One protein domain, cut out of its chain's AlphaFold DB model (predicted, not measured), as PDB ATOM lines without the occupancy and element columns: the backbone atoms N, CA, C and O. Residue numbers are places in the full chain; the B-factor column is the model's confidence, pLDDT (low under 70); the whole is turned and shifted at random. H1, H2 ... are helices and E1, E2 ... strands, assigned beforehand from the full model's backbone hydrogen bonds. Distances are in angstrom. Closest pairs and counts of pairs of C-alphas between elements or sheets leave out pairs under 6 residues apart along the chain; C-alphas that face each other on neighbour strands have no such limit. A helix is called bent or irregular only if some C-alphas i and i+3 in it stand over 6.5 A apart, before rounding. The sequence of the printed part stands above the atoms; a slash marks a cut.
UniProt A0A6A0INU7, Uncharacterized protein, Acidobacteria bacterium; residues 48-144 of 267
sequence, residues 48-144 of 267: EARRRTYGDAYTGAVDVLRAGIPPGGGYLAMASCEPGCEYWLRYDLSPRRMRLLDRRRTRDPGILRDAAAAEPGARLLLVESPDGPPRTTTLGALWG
ATOM      1  N   GLU A  48     142.477 143.457 176.473       84.06
ATOM      2  CA  GLU A  48     143.265 142.487 177.252       84.06
ATOM      3  C   GLU A  48     144.697 142.351 176.733       84.06
ATOM      4  O   GLU A  48     145.636 142.214 177.521       84.06
ATOM      5  N   ALA A  49     144.877 142.406 175.411       82.06
ATOM      6  CA  ALA A  49     146.201 142.432 174.799       82.06
ATOM      7  C   ALA A  49     146.977 143.688 175.228       82.06
ATOM      8  O   ALA A  49     148.127 143.585 175.650       82.06
ATOM      9  N   ARG A  50     146.328 144.860 175.208       85.94
ATOM     10  CA  ARG A  50     146.916 146.124 175.670       85.94
ATOM     11  C   ARG A  50     147.282 146.083 177.153       85.94
ATOM     12  O   ARG A  50     148.409 146.423 177.500       85.94
ATOM     13  N   ARG A  51     146.373 145.609 178.010       85.25
ATOM     14  CA  ARG A  51     146.589 145.483 179.461       85.25
ATOM     15  C   ARG A  51     147.785 144.597 179.787       85.25
ATOM     16  O   ARG A  51     148.564 144.924 180.672       85.25
ATOM     17  N   ARG A  52     147.957 143.496 179.057       84.06
ATOM     18  CA  ARG A  52     149.090 142.580 179.243       84.06
ATOM     19  C   ARG A  52     150.427 143.206 178.853       84.06
ATOM     20  O   ARG A  52     151.426 142.918 179.498       84.06
ATOM     21  N   THR A  53     150.441 144.020 177.798       82.44
ATOM     22  CA  THR A  53     151.676 144.600 177.256       82.44
ATOM     23  C   THR A  53     152.090 145.882 177.980       82.44
ATOM     24  O   THR A  53     153.268 146.036 178.275       82.44
ATOM     25  N   TYR A  54     151.146 146.776 178.299       81.62
ATOM     26  CA  TYR A  54     151.431 148.116 178.852       81.62
ATOM     27  C   TYR A  54     150.849 148.356 180.253       81.62
ATOM     28  O   TYR A  54     150.998 149.437 180.818       81.62
ATOM     29  N   GLY A  55     150.142 147.377 180.821       86.31
ATOM     30  CA  GLY A  55     149.523 147.485 182.141       86.31
ATOM     31  C   GLY A  55     148.171 148.210 182.167       86.31
ATOM     32  O   GLY A  55     147.657 148.726 181.164       86.31
ATOM     33  N   ASP A  56     147.573 148.236 183.360       81.69
ATOM     34  CA  ASP A  56     146.250 148.819 183.609       81.69
ATOM     35  C   ASP A  56     146.227 150.339 183.475       81.69
ATOM     36  O   ASP A  56     145.289 150.889 182.899       81.69
ATOM     37  N   ALA A  57     147.271 151.019 183.959       76.00
ATOM     38  CA  ALA A  57     147.349 152.476 183.925       76.00
ATOM     39  C   ALA A  57     147.310 153.010 182.485       76.00
ATOM     40  O   ALA A  57     146.519 153.902 182.175       76.00
ATOM     41  N   TYR A  58     148.114 152.428 181.589       83.69
ATOM     42  CA  TYR A  58     148.102 152.778 180.168       83.69
ATOM     43  C   TYR A  58     146.746 152.463 179.530       83.69
ATOM     44  O   TYR A  58     146.175 153.298 178.829       83.69
ATOM     45  N   THR A  59     146.201 151.276 179.803       84.56
ATOM     46  CA  THR A  59     144.924 150.839 179.222       84.56
ATOM     47  C   THR A  59     143.781 151.777 179.606       84.56
ATOM     48  O   THR A  59     143.071 152.253 178.721       84.56
ATOM     49  N   GLY A  60     143.666 152.121 180.891       80.50
ATOM     50  CA  GLY A  60     142.668 153.071 181.378       80.50
ATOM     51  C   GLY A  60     142.841 154.468 180.778       80.50
ATOM     52  O   GLY A  60     141.858 155.088 180.375       80.50
ATOM     53  N   ALA A  61     144.080 154.947 180.636       81.31
ATOM     54  CA  ALA A  61     144.351 156.232 179.994       81.31
ATOM     55  C   ALA A  61     143.906 156.247 178.523       81.31
ATOM     56  O   ALA A  61     143.247 157.191 178.088       81.31
ATOM     57  N   VAL A  62     144.186 155.186 177.760       86.94
ATOM     58  CA  VAL A  62     143.713 155.065 176.373       86.94
ATOM     59  C   VAL A  62     142.186 155.043 176.296       86.94
ATOM     60  O   VAL A  62     141.620 155.664 175.397       86.94
ATOM     61  N   ASP A  63     141.503 154.376 177.222       86.50
ATOM     62  CA  ASP A  63     140.039 154.328 177.225       86.50
ATOM     63  C   ASP A  63     139.428 155.708 177.523       86.50
ATOM     64  O   ASP A  63     138.511 156.139 176.819       86.50
ATOM     65  N   VAL A  64     140.007 156.462 178.465       81.44
ATOM     66  CA  VAL A  64     139.641 157.867 178.720       81.44
ATOM     67  C   VAL A  64     139.853 158.726 177.470       81.44
ATOM     68  O   VAL A  64     138.977 159.507 177.088       81.44
ATOM     69  N   LEU A  65     140.984 158.561 176.779       85.88
ATOM     70  CA  LEU A  65     141.279 159.275 175.534       85.88
ATOM     71  C   LEU A  65     140.292 158.926 174.420       85.88
ATOM     72  O   LEU A  65     139.829 159.810 173.696       85.88
ATOM     73  N   ARG A  66     139.928 157.647 174.292       87.94
ATOM     74  CA  ARG A  66     138.939 157.186 173.315       87.94
ATOM     75  C   ARG A  66     137.555 157.757 173.593       87.94
ATOM     76  O   ARG A  66     136.874 158.126 172.639       87.94
ATOM     77  N   ALA A  67     137.154 157.855 174.855       83.06
ATOM     78  CA  ALA A  67     135.899 158.495 175.232       83.06
ATOM     79  C   ALA A  67     135.920 160.008 174.944       83.06
ATOM     80  O   ALA A  67     134.921 160.568 174.502       83.06
ATOM     81  N   GLY A  68     137.066 160.665 175.152       80.00
ATOM     82  CA  GLY A  68     137.216 162.114 174.990       80.00
ATOM     83  C   GLY A  68     137.446 162.610 173.559       80.00
ATOM     84  O   GLY A  68     137.287 163.806 173.305       80.00
ATOM     85  N   ILE A  69     137.846 161.731 172.636       85.06
ATOM     86  CA  ILE A  69     138.126 162.061 171.233       85.06
ATOM     87  C   ILE A  69     137.177 161.224 170.361       85.06
ATOM     88  O   ILE A  69     137.267 159.994 170.392       85.06
ATOM     89  N   PRO A  70     136.280 161.829 169.565       85.69
ATOM     90  CA  PRO A  70     135.377 161.064 168.709       85.69
ATOM     91  C   PRO A  70     136.165 160.272 167.648       85.69
ATOM     92  O   PRO A  70     137.275 160.672 167.304       85.69
ATOM     93  N   PRO A  71     135.625 159.180 167.076       83.19
ATOM     94  CA  PRO A  71     136.347 158.339 166.113       83.19
ATOM     95  C   PRO A  71     136.962 159.078 164.906       83.19
ATOM     96  O   PRO A  71     138.026 158.683 164.451       83.19
ATOM     97  N   GLY A  72     136.353 160.167 164.420       86.25
ATOM     98  CA  GLY A  72     136.921 161.024 163.357       86.25
ATOM     99  C   GLY A  72     137.748 162.220 163.855       86.25
ATOM    100  O   GLY A  72     138.287 162.988 163.052       86.25
ATOM    101  N   GLY A  73     137.830 162.396 165.175       85.62
ATOM    102  CA  GLY A  73     138.499 163.511 165.832       85.62
ATOM    103  C   GLY A  73     140.012 163.489 165.636       85.62
ATOM    104  O   GLY A  73     140.631 162.430 165.498       85.62
ATOM    105  N   GLY A  74     140.594 164.685 165.614       88.19
ATOM    106  CA  GLY A  74     142.037 164.880 165.597       88.19
ATOM    107  C   GLY A  74     142.630 164.875 167.004       88.19
ATOM    108  O   GLY A  74     141.957 165.195 167.984       88.19
ATOM    109  N   TYR A  75     143.908 164.536 167.108       87.38
ATOM    110  CA  TYR A  75     144.706 164.819 168.293       87.38
ATOM    111  C   TYR A  75     146.142 165.144 167.898       87.38
ATOM    112  O   TYR A  75     146.679 164.624 166.916       87.38
ATOM    113  N   LEU A  76     146.758 166.024 168.673       87.69
ATOM    114  CA  LEU A  76     148.156 166.386 168.527       87.69
ATOM    115  C   LEU A  76     148.959 165.530 169.503       87.69
ATOM    116  O   LEU A  76     148.632 165.501 170.683       87.69
ATOM    117  N   ALA A  77     149.976 164.817 169.039       86.62
ATOM    118  CA  ALA A  77     150.819 163.991 169.897       86.62
ATOM    119  C   ALA A  77     152.200 164.621 170.027       86.62
ATOM    120  O   ALA A  77     152.843 164.917 169.022       86.62
ATOM    121  N   MET A  78     152.662 164.787 171.261       81.38
ATOM    122  CA  MET A  78     154.027 165.170 171.570       81.38
ATOM    123  C   MET A  78     154.703 164.023 172.308       81.38
ATOM    124  O   MET A  78     154.353 163.712 173.446       81.38
ATOM    125  N   ALA A  79     155.667 163.393 171.647       77.81
ATOM    126  CA  ALA A  79     156.493 162.364 172.249       77.81
ATOM    127  C   ALA A  79     157.724 162.988 172.909       77.81
ATOM    128  O   ALA A  79     158.448 163.787 172.312       77.81
ATOM    129  N   SER A  80     157.949 162.617 174.163       68.62
ATOM    130  CA  SER A  80     159.130 162.974 174.941       68.62
ATOM    131  C   SER A  80     160.170 161.840 174.974       68.62
ATOM    132  O   SER A  80     161.328 162.084 175.310       68.62
ATOM    133  N   CYS A  81     159.766 160.637 174.569       70.56
ATOM    134  CA  CYS A  81     160.586 159.434 174.468       70.56
ATOM    135  C   CYS A  81     161.338 159.319 173.129       70.56
ATOM    136  O   CYS A  81     161.322 160.234 172.301       70.56
ATOM    137  N   GLU A  82     162.050 158.200 172.949       73.38
ATOM    138  CA  GLU A  82     162.737 157.872 171.699       73.38
ATOM    139  C   GLU A  82     161.779 157.905 170.496       73.38
ATOM    140  O   GLU A  82     160.602 157.554 170.644       73.38
ATOM    141  N   PRO A  83     162.265 158.306 169.303       72.62
ATOM    142  CA  PRO A  83     161.445 158.360 168.102       72.62
ATOM    143  C   PRO A  83     160.663 157.064 167.883       72.62
ATOM    144  O   PRO A  83     161.239 155.982 167.781       72.62
ATOM    145  N   GLY A  84     159.344 157.190 167.771       71.38
ATOM    146  CA  GLY A  84     158.455 156.092 167.441       71.38
ATOM    147  C   GLY A  84     157.679 155.487 168.609       71.38
ATOM    148  O   GLY A  84     156.813 154.643 168.366       71.38
ATOM    149  N   CYS A  85     157.885 155.939 169.847       72.12
ATOM    150  CA  CYS A  85     157.013 155.567 170.966       72.12
ATOM    151  C   CYS A  85     155.548 156.024 170.755       72.12
ATOM    152  O   CYS A  85     154.606 155.385 171.217       72.12
ATOM    153  N   GLU A  86     155.319 157.074 169.966       76.50
ATOM    154  CA  GLU A  86     153.998 157.579 169.584       76.50
ATOM    155  C   GLU A  86     153.202 156.652 168.646       76.50
ATOM    156  O   GLU A  86     151.972 156.747 168.583       76.50
ATOM    157  N   TYR A  87     153.864 155.755 167.902       79.75
ATOM    158  CA  TYR A  87     153.184 154.912 166.904       79.75
ATOM    159  C   TYR A  87     152.193 153.933 167.537       79.75
ATOM    160  O   TYR A  87     151.177 153.583 166.935       79.75
ATOM    161  N   TRP A  88     152.466 153.537 168.771       81.38
ATOM    162  CA  TRP A  88     151.699 152.591 169.561       81.38
ATOM    163  C   TRP A  88     150.370 153.236 169.960       81.38
ATOM    164  O   TRP A  88     149.292 152.700 169.696       81.38
ATOM    165  N   LEU A  89     150.453 154.479 170.441       85.19
ATOM    166  CA  LEU A  89     149.291 155.302 170.749       85.19
ATOM    167  C   LEU A  89     148.440 155.576 169.501       85.19
ATOM    168  O   LEU A  89     147.213 155.551 169.577       85.19
ATOM    169  N   ARG A  90     149.067 155.788 168.335       89.00
ATOM    170  CA  ARG A  90     148.351 155.923 167.055       89.00
ATOM    171  C   ARG A  90     147.510 154.698 166.728       89.00
ATOM    172  O   ARG A  90     146.359 154.845 166.319       89.00
ATOM    173  N   TYR A  91     148.077 153.509 166.895       88.44
ATOM    174  CA  TYR A  91     147.349 152.266 166.662       88.44
ATOM    175  C   TYR A  91     146.159 152.141 167.622       88.44
ATOM    176  O   TYR A  91     145.029 151.894 167.197       88.44
ATOM    177  N   ASP A  92     146.392 152.409 168.904       89.06
ATOM    178  CA  ASP A  92     145.378 152.303 169.949       89.06
ATOM    179  C   ASP A  92     144.247 153.332 169.825       89.06
ATOM    180  O   ASP A  92     143.090 153.030 170.132       89.06
ATOM    181  N   LEU A  93     144.540 154.538 169.345       89.56
ATOM    182  CA  LEU A  93     143.544 155.594 169.164       89.56
ATOM    183  C   LEU A  93     142.847 155.559 167.801       89.56
ATOM    184  O   LEU A  93     141.831 156.241 167.641       89.56
ATOM    185  N   SER A  94     143.294 154.723 166.861       87.69
ATOM    186  CA  SER A  94     142.608 154.496 165.583       87.69
ATOM    187  C   SER A  94     141.092 154.283 165.785       87.69
ATOM    188  O   SER A  94     140.696 153.581 166.727       87.69
ATOM    189  N   PRO A  95     140.214 154.917 164.977       92.25
ATOM    190  CA  PRO A  95     140.493 155.648 163.729       92.25
ATOM    191  C   PRO A  95     140.802 157.153 163.884       92.25
ATOM    192  O   PRO A  95     140.792 157.887 162.895       92.25
ATOM    193  N   ARG A  96     141.102 157.630 165.099       92.12
ATOM    194  CA  ARG A  96     141.387 159.052 165.367       92.12
ATOM    195  C   ARG A  96     142.633 159.518 164.616       92.12
ATOM    196  O   ARG A  96     143.611 158.779 164.484       92.12
ATOM    197  N   ARG A  97     142.616 160.764 164.142       91.12
ATOM    198  CA  ARG A  97     143.681 161.328 163.302       91.12
ATOM    199  C   ARG A  97     144.784 161.927 164.171       91.12
ATOM    200  O   ARG A  97     144.587 162.961 164.801       91.12
ATOM    201  N   MET A  98     145.951 161.292 164.187       89.75
ATOM    202  CA  MET A  98     147.131 161.826 164.870       89.75
ATOM    203  C   MET A  98     147.865 162.841 163.996       89.75
ATOM    204  O   MET A  98     148.184 162.536 162.845       89.75
ATOM    205  N   ARG A  99     148.247 163.983 164.573       87.00
ATOM    206  CA  ARG A  99     149.353 164.805 164.069       87.00
ATOM    207  C   ARG A  99     150.502 164.772 165.062       87.00
ATOM    208  O   ARG A  99     150.350 165.190 166.207       87.00
ATOM    209  N   LEU A 100     151.640 164.247 164.620       83.12
ATOM    210  CA  LEU A 100     152.853 164.237 165.424       83.12
ATOM    211  C   LEU A 100     153.475 165.630 165.419       83.12
ATOM    212  O   LEU A 100     153.671 166.233 164.365       83.12
ATOM    213  N   LEU A 101     153.794 166.115 166.607       80.38
ATOM    214  CA  LEU A 101     154.493 167.363 166.821       80.38
ATOM    215  C   LEU A 101     155.965 167.047 167.109       80.38
ATOM    216  O   LEU A 101     156.281 166.397 168.104       80.38
ATOM    217  N   ASP A 102     156.865 167.482 166.225       73.44
ATOM    218  CA  ASP A 102     158.308 167.269 166.393       73.44
ATOM    219  C   ASP A 102     158.829 168.060 167.597       73.44
ATOM    220  O   ASP A 102     158.900 169.289 167.553       73.44
ATOM    221  N   ARG A 103     159.275 167.350 168.643       64.12
ATOM    222  CA  ARG A 103     159.789 167.939 169.887       64.12
ATOM    223  C   ARG A 103     160.883 168.989 169.661       64.12
ATOM    224  O   ARG A 103     160.992 169.946 170.429       64.12
ATOM    225  N   ARG A 104     161.718 168.822 168.628       61.19
ATOM    226  CA  ARG A 104     162.811 169.766 168.323       61.19
ATOM    227  C   ARG A 104     162.281 171.096 167.801       61.19
ATOM    228  O   ARG A 104     162.896 172.128 168.046       61.19
ATOM    229  N   ARG A 105     161.136 171.067 167.117       57.41
ATOM    230  CA  ARG A 105     160.464 172.237 166.541       57.41
ATOM    231  C   ARG A 105     159.398 172.828 167.464       57.41
ATOM    232  O   ARG A 105     159.125 174.014 167.386       57.41
ATOM    233  N   THR A 106     158.841 172.052 168.388       57.72
ATOM    234  CA  THR A 106     157.734 172.482 169.267       57.72
ATOM    235  C   THR A 106     158.139 173.398 170.417       57.72
ATOM    236  O   THR A 106     157.294 173.769 171.229       57.72
ATOM    237  N   ARG A 107     159.418 173.784 170.501       58.66
ATOM    238  CA  ARG A 107     159.818 174.955 171.293       58.66
ATOM    239  C   ARG A 107     159.364 176.266 170.653       58.66
ATOM    240  O   ARG A 107     159.363 177.273 171.346       58.66
ATOM    241  N   ASP A 108     158.988 176.251 169.373       63.03
ATOM    242  CA  ASP A 108     158.398 177.392 168.681       63.03
ATOM    243  C   ASP A 108     156.876 177.447 168.928       63.03
ATOM    244  O   ASP A 108     156.148 176.531 168.516       63.03
ATOM    245  N   PRO A 109     156.371 178.516 169.573       60.91
ATOM    246  CA  PRO A 109     154.947 178.712 169.785       60.91
ATOM    247  C   PRO A 109     154.111 178.771 168.502       60.91
ATOM    248  O   PRO A 109     152.956 178.339 168.502       60.91
ATOM    249  N   GLY A 110     154.683 179.271 167.403       66.50
ATOM    250  CA  GLY A 110     154.002 179.409 166.116       66.50
ATOM    251  C   GLY A 110     153.594 178.060 165.531       66.50
ATOM    252  O   GLY A 110     152.429 177.854 165.215       66.50
ATOM    253  N   ILE A 111     154.510 177.088 165.514       69.88
ATOM    254  CA  ILE A 111     154.281 175.764 164.907       69.88
ATOM    255  C   ILE A 111     153.123 175.015 165.574       69.88
ATOM    256  O   ILE A 111     152.337 174.334 164.916       69.88
ATOM    257  N   LEU A 112     153.008 175.122 166.892       67.62
ATOM    258  CA  LEU A 112     151.930 174.485 167.640       67.62
ATOM    259  C   LEU A 112     150.601 175.235 167.507       67.62
ATOM    260  O   LEU A 112     149.562 174.579 167.440       67.62
ATOM    261  N   ARG A 113     150.620 176.577 167.447       69.00
ATOM    262  CA  ARG A 113     149.421 177.367 167.121       69.00
ATOM    263  C   ARG A 113     148.911 177.009 165.735       69.00
ATOM    264  O   ARG A 113     147.728 176.727 165.600       69.00
ATOM    265  N   ASP A 114     149.798 176.914 164.752       75.69
ATOM    266  CA  ASP A 114     149.462 176.496 163.392       75.69
ATOM    267  C   ASP A 114     148.911 175.066 163.378       75.69
ATOM    268  O   ASP A 114     147.906 174.781 162.725       75.69
ATOM    269  N   ALA A 115     149.517 174.155 164.147       73.75
ATOM    270  CA  ALA A 115     149.043 172.781 164.258       73.75
ATOM    271  C   ALA A 115     147.650 172.680 164.902       73.75
ATOM    272  O   ALA A 115     146.834 171.884 164.437       73.75
ATOM    273  N   ALA A 116     147.368 173.476 165.938       70.31
ATOM    274  CA  ALA A 116     146.053 173.528 166.573       70.31
ATOM    275  C   ALA A 116     145.009 174.249 165.715       70.31
ATOM    276  O   ALA A 116     143.877 173.781 165.625       70.31
ATOM    277  N   ALA A 117     145.385 175.327 165.029       73.38
ATOM    278  CA  ALA A 117     144.521 176.014 164.073       73.38
ATOM    279  C   ALA A 117     144.140 175.100 162.900       73.38
ATOM    280  O   ALA A 117     143.011 175.135 162.417       73.38
ATOM    281  N   ALA A 118     145.065 174.242 162.463       77.19
ATOM    282  CA  ALA A 118     144.834 173.303 161.374       77.19
ATOM    283  C   ALA A 118     144.028 172.052 161.777       77.19
ATOM    284  O   ALA A 118     143.609 171.303 160.894       77.19
ATOM    285  N   GLU A 119     143.809 171.805 163.072       75.19
ATOM    286  CA  GLU A 119     142.887 170.778 163.581       75.19
ATOM    287  C   GLU A 119     142.042 171.342 164.742       75.19
ATOM    288  O   GLU A 119     142.272 170.998 165.908       75.19
ATOM    289  N   PRO A 120     141.047 172.201 164.447       66.44
ATOM    290  CA  PRO A 120     140.175 172.779 165.465       66.44
ATOM    291  C   PRO A 120     139.495 171.681 166.293       66.44
ATOM    292  O   PRO A 120     138.871 170.768 165.751       66.44
ATOM    293  N   GLY A 121     139.635 171.749 167.619       66.38
ATOM    294  CA  GLY A 121     139.097 170.749 168.547       66.38
ATOM    295  C   GLY A 121     139.988 169.522 168.778       66.38
ATOM    296  O   GLY A 121     139.587 168.612 169.507       66.38
ATOM    297  N   ALA A 122     141.198 169.476 168.206       72.56
ATOM    298  CA  ALA A 122     142.153 168.423 168.520       72.56
ATOM    299  C   ALA A 122     142.613 168.495 169.982       72.56
ATOM    300  O   ALA A 122     143.013 169.548 170.480       72.56
ATOM    301  N   ARG A 123     142.610 167.347 170.670       73.56
ATOM    302  CA  ARG A 123     143.219 167.241 172.002       73.56
ATOM    303  C   ARG A 123     144.726 167.096 171.868       73.56
ATOM    304  O   ARG A 123     145.202 166.334 171.033       73.56
ATOM    305  N   LEU A 124     145.477 167.787 172.711       76.75
ATOM    306  CA  LEU A 124     146.919 167.627 172.778       76.75
ATOM    307  C   LEU A 124     147.268 166.535 173.794       76.75
ATOM    308  O   LEU A 124     146.807 166.548 174.935       76.75
ATOM    309  N   LEU A 125     148.072 165.575 173.359       76.31
ATOM    310  CA  LEU A 125     148.503 164.416 174.122       76.31
ATOM    311  C   LEU A 125     150.009 164.474 174.320       76.31
ATOM    312  O   LEU A 125     150.767 164.639 173.364       76.31
ATOM    313  N   LEU A 126     150.430 164.291 175.562       74.88
ATOM    314  CA  LEU A 126     151.818 164.126 175.940       74.88
ATOM    315  C   LEU A 126     152.099 162.640 176.174       74.88
ATOM    316  O   LEU A 126     151.414 161.977 176.958       74.88
ATOM    317  N   VAL A 127     153.115 162.130 175.484       73.81
ATOM    318  CA  VAL A 127     153.630 160.765 175.624       73.81
ATOM    319  C   VAL A 127     155.036 160.875 176.195       73.81
ATOM    320  O   VAL A 127     155.995 161.123 175.467       73.81
ATOM    321  N   GLU A 128     155.160 160.783 177.515       65.75
ATOM    322  CA  GLU A 128     156.433 161.041 178.198       65.75
ATOM    323  C   GLU A 128     157.400 159.858 178.102       65.75
ATOM    324  O   GLU A 128     158.591 160.065 177.877       65.75
ATOM    325  N   SER A 129     156.871 158.639 178.227       66.25
ATOM    326  CA  SER A 129     157.609 157.374 178.242       66.25
ATOM    327  C   SER A 129     156.754 156.251 177.635       66.25
ATOM    328  O   SER A 129     155.532 156.303 177.789       66.25
ATOM    329  N   PRO A 130     157.358 155.233 176.988       60.62
ATOM    330  CA  PRO A 130     156.645 154.028 176.555       60.62
ATOM    331  C   PRO A 130     156.017 153.238 177.717       60.62
ATOM    332  O   PRO A 130     155.008 152.568 177.511       60.62
ATOM    333  N   ASP A 131     156.568 153.353 178.930       66.19
ATOM    334  CA  ASP A 131     156.092 152.624 180.118       66.19
ATOM    335  C   ASP A 131     155.057 153.419 180.938       66.19
ATOM    336  O   ASP A 131     154.481 152.914 181.902       66.19
ATOM    337  N   GLY A 132     154.834 154.691 180.588       70.38
ATOM    338  CA  GLY A 132     153.910 155.585 181.284       70.38
ATOM    339  C   GLY A 132     152.562 155.713 180.564       70.38
ATOM    340  O   GLY A 132     152.507 155.652 179.335       70.38
ATOM    341  N   PRO A 133     151.451 155.946 181.289       78.75
ATOM    342  CA  PRO A 133     150.178 156.236 180.642       78.75
ATOM    343  C   PRO A 133     150.255 157.566 179.868       78.75
ATOM    344  O   PRO A 133     150.778 158.549 180.406       78.75
ATOM    345  N   PRO A 134     149.706 157.644 178.641       80.38
ATOM    346  CA  PRO A 134     149.600 158.905 177.916       80.38
ATOM    347  C   PRO A 134     148.719 159.887 178.692       80.38
ATOM    348  O   PRO A 134     147.724 159.500 179.309       80.38
ATOM    349  N   ARG A 135     149.060 161.177 178.643       75.75
ATOM    350  CA  ARG A 135     148.324 162.230 179.357       75.75
ATOM    351  C   ARG A 135     147.774 163.250 178.376       75.75
ATOM    352  O   ARG A 135     148.455 163.644 177.435       75.75
ATOM    353  N   THR A 136     146.551 163.716 178.598       72.31
ATOM    354  CA  THR A 136     146.066 164.924 177.921       72.31
ATOM    355  C   THR A 136     146.728 166.141 178.542       72.31
ATOM    356  O   THR A 136     146.796 166.243 179.765       72.31
ATOM    357  N   THR A 137     147.156 167.083 177.716       65.75
ATOM    358  CA  THR A 137     147.636 168.387 178.163       65.75
ATOM    359  C   THR A 137     147.046 169.486 177.277       65.75
ATOM    360  O   THR A 137     146.353 169.203 176.298       65.75
ATOM    361  N   THR A 138     147.254 170.745 177.636       62.81
ATOM    362  CA  THR A 138     146.854 171.901 176.821       62.81
ATOM    363  C   THR A 138     148.092 172.550 176.215       62.81
ATOM    364  O   THR A 138     149.200 172.370 176.716       62.81
ATOM    365  N   LEU A 139     147.930 173.295 175.119       56.03
ATOM    366  CA  LEU A 139     149.062 173.990 174.497       56.03
ATOM    367  C   LEU A 139     149.750 174.959 175.462       56.03
ATOM    368  O   LEU A 139     150.973 174.968 175.534       56.03
ATOM    369  N   GLY A 140     148.972 175.690 176.266       51.03
ATOM    370  CA  GLY A 140     149.537 176.534 177.321       51.03
ATOM    371  C   GLY A 140     150.382 175.720 178.305       51.03
ATOM    372  O   GLY A 140     151.495 176.113 178.647       51.03
ATOM    373  N   ALA A 141     149.938 174.508 178.662       53.38
ATOM    374  CA  ALA A 141     150.682 173.650 179.582       53.38
ATOM    375  C   ALA A 141     152.036 173.178 179.051       53.38
ATOM    376  O   ALA A 141     152.924 172.884 179.842       53.38
ATOM    377  N   LEU A 142     152.264 173.186 177.741       51.28
ATOM    378  CA  LEU A 142     153.593 172.902 177.202       51.28
ATOM    379  C   LEU A 142     154.571 174.071 177.300       51.28
ATOM    380  O   LEU A 142     155.780 173.846 177.334       51.28
ATOM    381  N   TRP A 143     154.072 175.305 177.326       49.06
ATOM    382  CA  TRP A 143     154.913 176.505 177.343       49.06
ATOM    383  C   TRP A 143     155.052 177.132 178.702       49.06
ATOM    384  O   TRP A 143     155.787 178.104 178.843       49.06
ATOM    385  N   GLY A 144     154.298 176.630 179.677       44.69
ATOM    386  CA  GLY A 144     154.145 177.402 180.886       44.69
ATOM    387  C   GLY A 144     153.253 178.641 180.751       44.69
ATOM    388  O   GLY A 144     152.980 179.352 181.719       44.69
TER     389      GLY A 144
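Overview. This is residues 48 to 144 of the 267 residues of an uncharacterized protein of Acidobacteria bacterium (UniProt A0A6A0INU7). A small twisted sheet of four strands forms the core, with H2 packed over one face and H3 over the opposite face. H1 packs on the sheet with its residues 58 to 68, chiefly on E4, while its first residues reach away past a kink; short H4 only grazes the sheet, near H3. The printed part has 97 residues, with four named helices and four named strands in the order H1 E1 H2 E2 H3 E3 E4 H4. The mixed sheet runs E2 E1 E3 E4, parallel but for the last pair, and the class is mixed, helices and strands. It is compact, with a radius of gyration of the C-alphas of 12.9 A and spans of 40 by 27 by 21 A.

Arrangement. Start at E1, residues 74 to 79, an inner strand. Beside it E2, residues 97 to 101, an edge strand, runs parallel at 35 degrees; look for N 75 and O 97, 2.9 A apart. On the other side of E1, E3, residues 123 to 127, is parallel at 24 degrees, with N 76 and O 123 at 2.8 A. E4, residues 135 to 137, the other edge strand, forms a hairpin with E3, antiparallel at 130 degrees, with N 126 and O 135 at 2.8 A. From edge to edge the strands' lines turn by 108 degrees. H2, residues 86 to 93, runs along the strands at a height over the sheet of 8.9 A, over E1 and only just over E2, on which 3 of its C-alphas fall; its closest C-alphas to E2 are those of Arg 90 and Met 98, 6.4 A. E1, H2 and E2 form a strand-helix-strand unit, two parallel neighbours joined through a helix, with a right-handed crossover. H3, residues 109 to 117, is on the opposite face from H2, over E1 at a height of 9.7 A, and runs along the strands; its closest C-alphas to E1 are those of Ala 116 and Leu 76, 7.7 A. E2, H3 and E3 form a split unit, with E1 between the strands, again right-handed. H1, residues 48 to 68, is on the sheet; Ala 61 and Arg 135 of E4 have the closest C-alphas, 7.2 A. H1 touches H2 with residues 62 to 66 alone, closest at the C-alphas of Arg 66 and Leu 93, 6.4 A, at a steep tilt of 69 degrees, only just short of about perpendicular, the same way. H4, residues 139 to 143, is close but not clearly touching H3, the closest C-alphas being those of Leu 139 and Leu 112, 7.4 A. In H2 and H3 each O i to N i+4 pair is within hydrogen-bond range; H1 has 14 of 17 and H4 0 of 1, with 2 of 2 O i to N i+3 pairs.

Along the chain. Find C-alpha 48 at (143.265, 142.487, 177.252); H1 runs 20.7 A to C-alpha 68. It is irregular: C-alphas 53 and 56 are 9.4 A apart, and a kink of 128 degrees lies near residue 55. E1 spans 16.1 A from C-alpha 74 at (142.037, 164.880, 165.597), H2 10.6 A, E2 12.9 A, H3 12.2 A, E3 12.8 A and E4 6.3 A. H4, 7.0 A long, ends at C-alpha 143 at (154.913, 176.505, 177.343).

Size, cuts and confidence. The two C-alphas farthest apart, those of Glu 48 and Gly 110, are 40.0 A apart. The printed part has no cut, and no link is long. The mean pLDDT of the printed part is 75.9; look for values under 70 at residue 80 and at residues 103 to 113, 120 to 121, 128 to 131 and 137 to 144.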